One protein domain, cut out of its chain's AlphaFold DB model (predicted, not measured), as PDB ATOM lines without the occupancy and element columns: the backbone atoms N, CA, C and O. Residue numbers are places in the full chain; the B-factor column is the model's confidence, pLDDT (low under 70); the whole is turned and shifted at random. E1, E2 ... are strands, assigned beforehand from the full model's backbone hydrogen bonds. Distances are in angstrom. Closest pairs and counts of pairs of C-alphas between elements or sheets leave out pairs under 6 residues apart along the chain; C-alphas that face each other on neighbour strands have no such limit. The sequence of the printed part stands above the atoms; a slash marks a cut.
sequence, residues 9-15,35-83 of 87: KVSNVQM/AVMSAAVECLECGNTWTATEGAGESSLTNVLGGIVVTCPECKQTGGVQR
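AT A GLANCE: This is residues 9 to 15 and 35 to 83 of the 87 residues of an uncharacterized protein of Noviherbaspirillum denitrificans (UniProt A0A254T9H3). What shape does the backbone make? One strongly twisted sheet of six strands is curled like part of a barrel and folded back on itself, with E1 and E2 facing E4, E5 and E6 and with E3 as the hinge. This folded sheet, one sheet bent into two leaves that face each other, leaves the barrel open between its edge strands E1 and E6. What is it made of, and how large is it? The 56 printed residues include six named strands, E1 to E6 in that order both along the chain and across the mixed sheet, and no named helix: the class is all strand. The whole is compact and rounded, with a radius of gyration of the C-alphas of 9.9 A and spans of 26 by 20 by 17 A.

HOW THE PARTS SIT: How does the first leaf run? E1, residues 9 to 15, and E2, residues 35 to 43, are antiparallel at 161 degrees, with N 11 and O 40 within hydrogen-bond range at 2.8 A. E2 bends by 65 degrees at residue 38 and forms a hairpin with E3, residues 49 to 54, antiparallel at 159 degrees, with N 52 and O 39 2.8 A apart. What joins the leaves? E3 is the parallel neighbour of E4, residues 60 to 64, at 61 degrees, with N 61 and O 53 3.0 A apart. The pairing is staggered: E3 pairs with E2 over residues 49 to 53 and with E4 over 53 to 54. How does the second leaf run? E4, E5, residues 67 to 71, and E6, residues 78 to 82, form a meander, each strand the antiparallel neighbour of the one before; N 69 and O 62 are 2.8 A apart, and N 81 and O 68 2.7 A. How near do the leaves come? The closest C-alphas of E2 and E4 are those of Ala 35 and Asn 63, 6.3 A apart, and those of E1 and E6 are Val 10 and Val 81, 7.3 A apart, while E2 and E6 are apart.

IN THESE COORDINATES: Where do the strands begin and end? E1 starts at C-alpha 9, (29.323, -39.940, -27.890), and E6 ends at C-alpha 82, (24.291, -33.076, -33.018). How long are they? From first to last C-alpha, E1 measures 16.5 A, E2 21.3 A, E3 16.5 A, E4 12.9 A, E5 13.6 A and E6 13.5 A.

THE WHOLE: Where is the cut? Residues 16 to 34 are not printed, and C-alphas 15 and 35 are 5.6 A apart across the cut. Which links are tight? Those from E2 to E3, E3 to E4 and E4 to E5 are tight, and that from E5 to E6 is short. How far does it reach, and where is confidence low? The two C-alphas farthest apart, those of Ala 35 and Cys 46, are 26.7 A apart. The mean pLDDT of the printed part is 83.4, with residues 56 and 83 under 70.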
ATOM      1  N   LYS A   9      29.995 -40.462 -29.072       86.75
ATOM      2  CA  LYS A   9      29.323 -39.940 -27.890       86.75
ATOM      3  C   LYS A   9      30.055 -38.688 -27.446       86.75
ATOM      4  O   LYS A   9      31.262 -38.717 -27.243       86.75
ATOM      5  N   VAL A  10      29.328 -37.587 -27.305       83.62
ATOM      6  CA  VAL A  10      29.915 -36.308 -26.904       83.62
ATOM      7  C   VAL A  10      29.447 -35.926 -25.511       83.62
ATOM      8  O   VAL A  10      28.293 -36.126 -25.137       83.62
ATOM      9  N   SER A  11      30.372 -35.430 -24.704       86.25
ATOM     10  CA  SER A  11      30.170 -35.024 -23.316       86.25
ATOM     11  C   SER A  11      31.067 -33.827 -23.004       86.25
ATOM     12  O   SER A  11      31.982 -33.517 -23.761       86.25
ATOM     13  N   ASN A  12      30.790 -33.113 -21.913       85.69
ATOM     14  CA  ASN A  12      31.596 -31.965 -21.475       85.69
ATOM     15  C   ASN A  12      31.824 -30.919 -22.589       85.69
ATOM     16  O   ASN A  12      32.943 -30.455 -22.800       85.69
ATOM     17  N   VAL A  13      30.761 -30.575 -23.323       84.25
ATOM     18  CA  VAL A  13      30.807 -29.580 -24.403       84.25
ATOM     19  C   VAL A  13      31.063 -28.196 -23.809       84.25
ATOM     20  O   VAL A  13      30.231 -27.662 -23.078       84.25
ATOM     21  N   GLN A  14      32.202 -27.605 -24.148       85.06
ATOM     22  CA  GLN A  14      32.519 -26.208 -23.889       85.06
ATOM     23  C   GLN A  14      32.155 -25.387 -25.118       85.06
ATOM     24  O   GLN A  14      32.781 -25.461 -26.177       85.06
ATOM     25  N   MET A  15      31.113 -24.590 -24.950       80.81
ATOM     26  CA  MET A  15      30.694 -23.574 -25.900       80.81
ATOM     27  C   MET A  15      31.292 -22.236 -25.480       80.81
ATOM     28  O   MET A  15      31.299 -21.909 -24.295       80.81
ATOM     29  N   ALA A  35      29.673 -21.323 -30.756       72.75
ATOM     30  CA  ALA A  35      30.555 -22.307 -31.366       72.75
ATOM     31  C   ALA A  35      31.012 -23.279 -30.273       72.75
ATOM     32  O   ALA A  35      31.159 -22.899 -29.107       72.75
ATOM     33  N   VAL A  36      31.147 -24.566 -30.596       79.88
ATOM     34  CA  VAL A  36      31.823 -25.496 -29.685       79.88
ATOM     35  C   VAL A  36      33.301 -25.172 -29.791       79.88
ATOM     36  O   VAL A  36      33.860 -25.301 -30.872       79.88
ATOM     37  N   MET A  37      33.915 -24.757 -28.690       83.62
ATOM     38  CA  MET A  37      35.366 -24.578 -28.618       83.62
ATOM     39  C   MET A  37      36.053 -25.890 -28.295       83.62
ATOM     40  O   MET A  37      37.107 -26.191 -28.843       83.62
ATOM     41  N   SER A  38      35.460 -26.681 -27.402       86.75
ATOM     42  CA  SER A  38      35.949 -28.017 -27.108       86.75
ATOM     43  C   SER A  38      34.827 -28.948 -26.676       86.75
ATOM     44  O   SER A  38      33.797 -28.506 -26.173       86.75
ATOM     45  N   ALA A  39      34.992 -30.247 -26.881       87.75
ATOM     46  CA  ALA A  39      34.088 -31.256 -26.356       87.75
ATOM     47  C   ALA A  39      34.831 -32.571 -26.133       87.75
ATOM     48  O   ALA A  39      35.706 -32.932 -26.917       87.75
ATOM     49  N   ALA A  40      34.477 -33.311 -25.083       89.88
ATOM     50  CA  ALA A  40      34.959 -34.674 -24.913       89.88
ATOM     51  C   ALA A  40      34.171 -35.597 -25.848       89.88
ATOM     52  O   ALA A  40      32.941 -35.606 -25.832       89.88
ATOM     53  N   VAL A  41      34.882 -36.358 -26.667       88.75
ATOM     54  CA  VAL A  41      34.332 -37.257 -27.675       88.75
ATOM     55  C   VAL A  41      34.830 -38.663 -27.383       88.75
ATOM     56  O   VAL A  41      36.029 -38.893 -27.258       88.75
ATOM     57  N   GLU A  42      33.905 -39.604 -27.302       89.56
ATOM     58  CA  GLU A  42      34.164 -41.034 -27.201       89.56
ATOM     59  C   GLU A  42      33.749 -41.696 -28.519       89.56
ATOM     60  O   GLU A  42      32.604 -41.575 -28.965       89.56
ATOM     61  N   CYS A  43      34.685 -42.376 -29.175       89.56
ATOM     62  CA  CYS A  43      34.396 -43.189 -30.345       89.56
ATOM     63  C   CYS A  43      33.858 -44.539 -29.890       89.56
ATOM     64  O   CYS A  43      34.567 -45.310 -29.250       89.56
ATOM     65  N   LEU A  44      32.630 -44.858 -30.282       87.75
ATOM     66  CA  LEU A  44      31.992 -46.118 -29.912       87.75
ATOM     67  C   LEU A  44      32.450 -47.298 -30.785       87.75
ATOM     68  O   LEU A  44      32.134 -48.442 -30.475       87.75
ATOM     69  N   GLU A  45      33.212 -47.041 -31.856       85.38
ATOM     70  CA  GLU A  45      33.803 -48.104 -32.676       85.38
ATOM     71  C   GLU A  45      35.116 -48.638 -32.097       85.38
ATOM     72  O   GLU A  45      35.304 -49.852 -32.048       85.38
ATOM     73  N   CYS A  46      36.020 -47.761 -31.647       87.56
ATOM     74  CA  CYS A  46      37.306 -48.169 -31.069       87.56
ATOM     75  C   CYS A  46      37.383 -48.029 -29.541       87.56
ATOM     76  O   CYS A  46      38.351 -48.490 -28.942       87.56
ATOM     77  N   GLY A  47      36.397 -47.393 -28.903       87.81
ATOM     78  CA  GLY A  47      36.378 -47.118 -27.461       87.81
ATOM     79  C   GLY A  47      37.313 -45.989 -27.015       87.81
ATOM     80  O   GLY A  47      37.476 -45.767 -25.817       87.81
ATOM     81  N   ASN A  48      37.953 -45.276 -27.947       89.44
ATOM     82  CA  ASN A  48      38.868 -44.192 -27.604       89.44
ATOM     83  C   ASN A  48      38.107 -42.942 -27.158       89.44
ATOM     84  O   ASN A  48      37.108 -42.577 -27.777       89.44
ATOM     85  N   THR A  49      38.623 -42.245 -26.148       89.81
ATOM     86  CA  THR A  49      38.061 -40.978 -25.664       89.81
ATOM     87  C   THR A  49      39.101 -39.871 -25.777       89.81
ATOM     88  O   THR A  49      40.234 -40.043 -25.335       89.81
ATOM     89  N   TRP A  50      38.733 -38.731 -26.357       90.00
ATOM     90  CA  TRP A  50      39.620 -37.576 -26.502       90.00
ATOM     91  C   TRP A  50      38.861 -36.262 -26.357       90.00
ATOM     92  O   TRP A  50      37.646 -36.200 -26.520       90.00
ATOM     93  N   THR A  51      39.590 -35.187 -26.077       89.56
ATOM     94  CA  THR A  51      39.032 -33.835 -26.117       89.56
ATOM     95  C   THR A  51      39.232 -33.279 -27.514       89.56
ATOM     96  O   THR A  51      40.368 -33.058 -27.935       89.56
ATOM     97  N   ALA A  52      38.137 -33.082 -28.238       87.56
ATOM     98  CA  ALA A  52      38.158 -32.406 -29.515       87.56
ATOM     99  C   ALA A  52      38.069 -30.893 -29.311       87.56
ATOM    100  O   ALA A  52      37.294 -30.435 -28.478       87.56
ATOM    101  N   THR A  53      38.855 -30.123 -30.054       87.00
ATOM    102  CA  THR A  53      38.925 -28.654 -29.955       87.00
ATOM    103  C   THR A  53      38.760 -28.011 -31.324       87.00
ATOM    104  O   THR A  53      39.184 -28.571 -32.335       87.00
ATOM    105  N   GLU A  54      38.123 -26.844 -31.379       82.75
ATOM    106  CA  GLU A  54      38.034 -26.065 -32.612       82.75
ATOM    107  C   GLU A  54      39.449 -25.644 -33.042       82.75
ATOM    108  O   GLU A  54      40.212 -25.097 -32.243       82.75
ATOM    109  N   GLY A  55      39.839 -25.961 -34.280       75.81
ATOM    110  CA  GLY A  55      41.171 -25.645 -34.800       75.81
ATOM    111  C   GLY A  55      41.650 -26.600 -35.892       75.81
ATOM    112  O   GLY A  55      40.856 -27.305 -36.510       75.81
ATOM    113  N   ALA A  56      42.966 -26.616 -36.125       63.62
ATOM    114  CA  ALA A  56      43.630 -27.478 -37.101       63.62
ATOM    115  C   ALA A  56      44.583 -28.460 -36.399       63.62
ATOM    116  O   ALA A  56      45.732 -28.142 -36.099       63.62
ATOM    117  N   GLY A  57      44.090 -29.660 -36.121       71.06
ATOM    118  CA  GLY A  57      44.801 -30.749 -35.465       71.06
ATOM    119  C   GLY A  57      44.073 -32.076 -35.678       71.06
ATOM    120  O   GLY A  57      42.947 -32.118 -36.168       71.06
ATOM    121  N   GLU A  58      44.714 -33.187 -35.317       71.75
ATOM    122  CA  GLU A  58      44.139 -34.530 -35.521       71.75
ATOM    123  C   GLU A  58      42.873 -34.775 -34.691       71.75
ATOM    124  O   GLU A  58      42.009 -35.555 -35.082       71.75
ATOM    125  N   SER A  59      42.754 -34.063 -33.572       79.25
ATOM    126  CA  SER A  59      41.609 -34.086 -32.662       79.25
ATOM    127  C   SER A  59      40.626 -32.951 -32.936       79.25
ATOM    128  O   SER A  59      39.800 -32.644 -32.081       79.25
ATOM    129  N   SER A  60      40.734 -32.253 -34.062       81.81
ATOM    130  CA  SER A  60      39.924 -31.060 -34.266       81.81
ATOM    131  C   SER A  60      38.456 -31.370 -34.506       81.81
ATOM    132  O   SER A  60      38.094 -32.397 -35.089       81.81
ATOM    133  N   LEU A  61      37.610 -30.451 -34.049       86.25
ATOM    134  CA  LEU A  61      36.192 -30.433 -34.375       86.25
ATOM    135  C   LEU A  61      35.866 -29.262 -35.295       86.25
ATOM    136  O   LEU A  61      36.509 -28.212 -35.255       86.25
ATOM    137  N   THR A  62      34.849 -29.454 -36.123       84.94
ATOM    138  CA  THR A  62      34.327 -28.430 -37.025       84.94
ATOM    139  C   THR A  62      32.887 -28.137 -36.654       84.94
ATOM    140  O   THR A  62      32.047 -29.036 -36.676       84.94
ATOM    141  N   ASN A  63      32.591 -26.885 -36.324       80.81
ATOM    142  CA  ASN A  63      31.222 -26.442 -36.101       80.81
ATOM    143  C   ASN A  63      30.447 -26.462 -37.427       80.81
ATOM    144  O   ASN A  63      30.890 -25.900 -38.428       80.81
ATOM    145  N   VAL A  64      29.295 -27.129 -37.438       77.56
ATOM    146  CA  VAL A  64      28.390 -27.203 -38.592       77.56
ATOM    147  C   VAL A  64      26.983 -26.788 -38.170       77.56
ATOM    148  O   VAL A  64      26.649 -26.781 -36.986       77.56
ATOM    149  N   LEU A  65      26.130 -26.435 -39.132       74.00
ATOM    150  CA  LEU A  65      24.729 -26.091 -38.866       74.00
ATOM    151  C   LEU A  65      24.029 -27.237 -38.105       74.00
ATOM    152  O   LEU A  65      23.833 -28.320 -38.651       74.00
ATOM    153  N   GLY A  66      23.684 -26.994 -36.835       73.19
ATOM    154  CA  GLY A  66      23.010 -27.958 -35.952       73.19
ATOM    155  C   GLY A  66      23.919 -28.947 -35.203       73.19
ATOM    156  O   GLY A  66      23.412 -29.819 -34.492       73.19
ATOM    157  N   GLY A  67      25.248 -28.845 -35.309       80.88
ATOM    158  CA  GLY A  67      26.142 -29.852 -34.732       80.88
ATOM    159  C   GLY A  67      27.632 -29.530 -34.794       80.88
ATOM    160  O   GLY A  67      28.049 -28.406 -35.062       80.88
ATOM    161  N   ILE A  68      28.438 -30.559 -34.560       84.06
ATOM    162  CA  ILE A  68      29.880 -30.571 -34.800       84.06
ATOM    163  C   ILE A  68      30.267 -31.814 -35.589       84.06
ATOM    164  O   ILE A  68      29.648 -32.862 -35.447       84.06
ATOM    165  N   VAL A  69      31.308 -31.724 -36.402       87.06
ATOM    166  CA  VAL A  69      31.943 -32.881 -37.037       87.06
ATOM    167  C   VAL A  69      33.254 -33.153 -36.322       87.06
ATOM    168  O   VAL A  69      34.023 -32.227 -36.070       87.06
ATOM    169  N   VAL A  70      33.499 -34.416 -35.986       87.19
ATOM    170  CA  VAL A  70      34.686 -34.866 -35.249       87.19
ATOM    171  C   VAL A  70      35.337 -36.026 -35.984       87.19
ATOM    172  O   VAL A  70      34.650 -36.827 -36.623       87.19
ATOM    173  N   THR A  71      36.663 -36.121 -35.886       87.31
ATOM    174  CA  THR A  71      37.426 -37.253 -36.423       87.31
ATOM    175  C   THR A  71      38.149 -37.984 -35.300       87.31
ATOM    176  O   THR A  71      38.792 -37.377 -34.450       87.31
ATOM    177  N   CYS A  72      38.024 -39.305 -35.301       87.81
ATOM    178  CA  CYS A  72      38.714 -40.228 -34.416       87.81
ATOM    179  C   CYS A  72      40.216 -40.244 -34.735       87.81
ATOM    180  O   CYS A  72      40.575 -40.621 -35.851       87.81
ATOM    181  N   PRO A  73      41.115 -39.912 -33.798       86.69
ATOM    182  CA  PRO A  73      42.552 -39.928 -34.073       86.69
ATOM    183  C   PRO A  73      43.101 -41.348 -34.283       86.69
ATOM    184  O   PRO A  73      43.989 -41.526 -35.115       86.69
ATOM    185  N   GLU A  74      42.518 -42.345 -33.606       88.69
ATOM    186  CA  GLU A  74      42.937 -43.754 -33.656       88.69
ATOM    187  C   GLU A  74      42.418 -44.462 -34.912       88.69
ATOM    188  O   GLU A  74      43.162 -45.030 -35.704       88.69
ATOM    189  N   CYS A  75      41.103 -44.405 -35.106       87.31
ATOM    190  CA  CYS A  75      40.393 -45.142 -36.142       87.31
ATOM    191  C   CYS A  75      40.182 -44.342 -37.432       87.31
ATOM    192  O   CYS A  75      39.632 -44.869 -38.397       87.31
ATOM    193  N   LYS A  76      40.584 -43.060 -37.443       84.75
ATOM    194  CA  LYS A  76      40.409 -42.099 -38.550       84.75
ATOM    195  C   LYS A  76      38.971 -41.999 -39.074       84.75
ATOM    196  O   LYS A  76      38.737 -41.509 -40.173       84.75
ATOM    197  N   GLN A  77      37.993 -42.435 -38.280       85.38
ATOM    198  CA  GLN A  77      36.585 -42.306 -38.604       85.38
ATOM    199  C   GLN A  77      36.117 -40.881 -38.349       85.38
ATOM    200  O   GLN A  77      36.375 -40.323 -37.287       85.38
ATOM    201  N   THR A  78      35.380 -40.326 -39.298       84.75
ATOM    202  CA  THR A  78      34.767 -39.006 -39.180       84.75
ATOM    203  C   THR A  78      33.260 -39.156 -39.029       84.75
ATOM    204  O   THR A  78      32.648 -39.980 -39.710       84.75
ATOM    205  N   GLY A  79      32.646 -38.364 -38.154       85.19
ATOM    206  CA  GLY A  79      31.194 -38.364 -37.984       85.19
ATOM    207  C   GLY A  79      30.653 -37.058 -37.425       85.19
ATOM    208  O   GLY A  79      31.350 -36.310 -36.741       85.19
ATOM    209  N   GLY A  80      29.394 -36.783 -37.759       83.88
ATOM    210  CA  GLY A  80      28.648 -35.644 -37.240       83.88
ATOM    211  C   GLY A  80      27.990 -35.976 -35.905       83.88
ATOM    212  O   GLY A  80      27.379 -37.032 -35.748       83.88
ATOM    213  N   VAL A  81      28.085 -35.051 -34.961       81.06
ATOM    214  CA  VAL A  81      27.456 -35.101 -33.647       81.06
ATOM    215  C   VAL A  81      26.522 -33.906 -33.533       81.06
ATOM    216  O   VAL A  81      26.946 -32.760 -33.676       81.06
ATOM    217  N   GLN A  82      25.241 -34.156 -33.274       73.50
ATOM    218  CA  GLN A  82      24.291 -33.076 -33.018       73.50
ATOM    219  C   GLN A  82      24.555 -32.415 -31.668       73.50
ATOM    220  O   GLN A  82      24.924 -33.067 -30.688       73.50
ATOM    221  N   ARG A  83      24.354 -31.098 -31.625       66.75
ATOM    222  CA  ARG A  83      24.451 -30.327 -30.388       66.75
ATOM    223  C   ARG A  83      23.272 -30.667 -29.471       66.75
ATOM    224  O   ARG A  83      22.137 -30.584 -29.929       66.75
TER     225      ARG A  83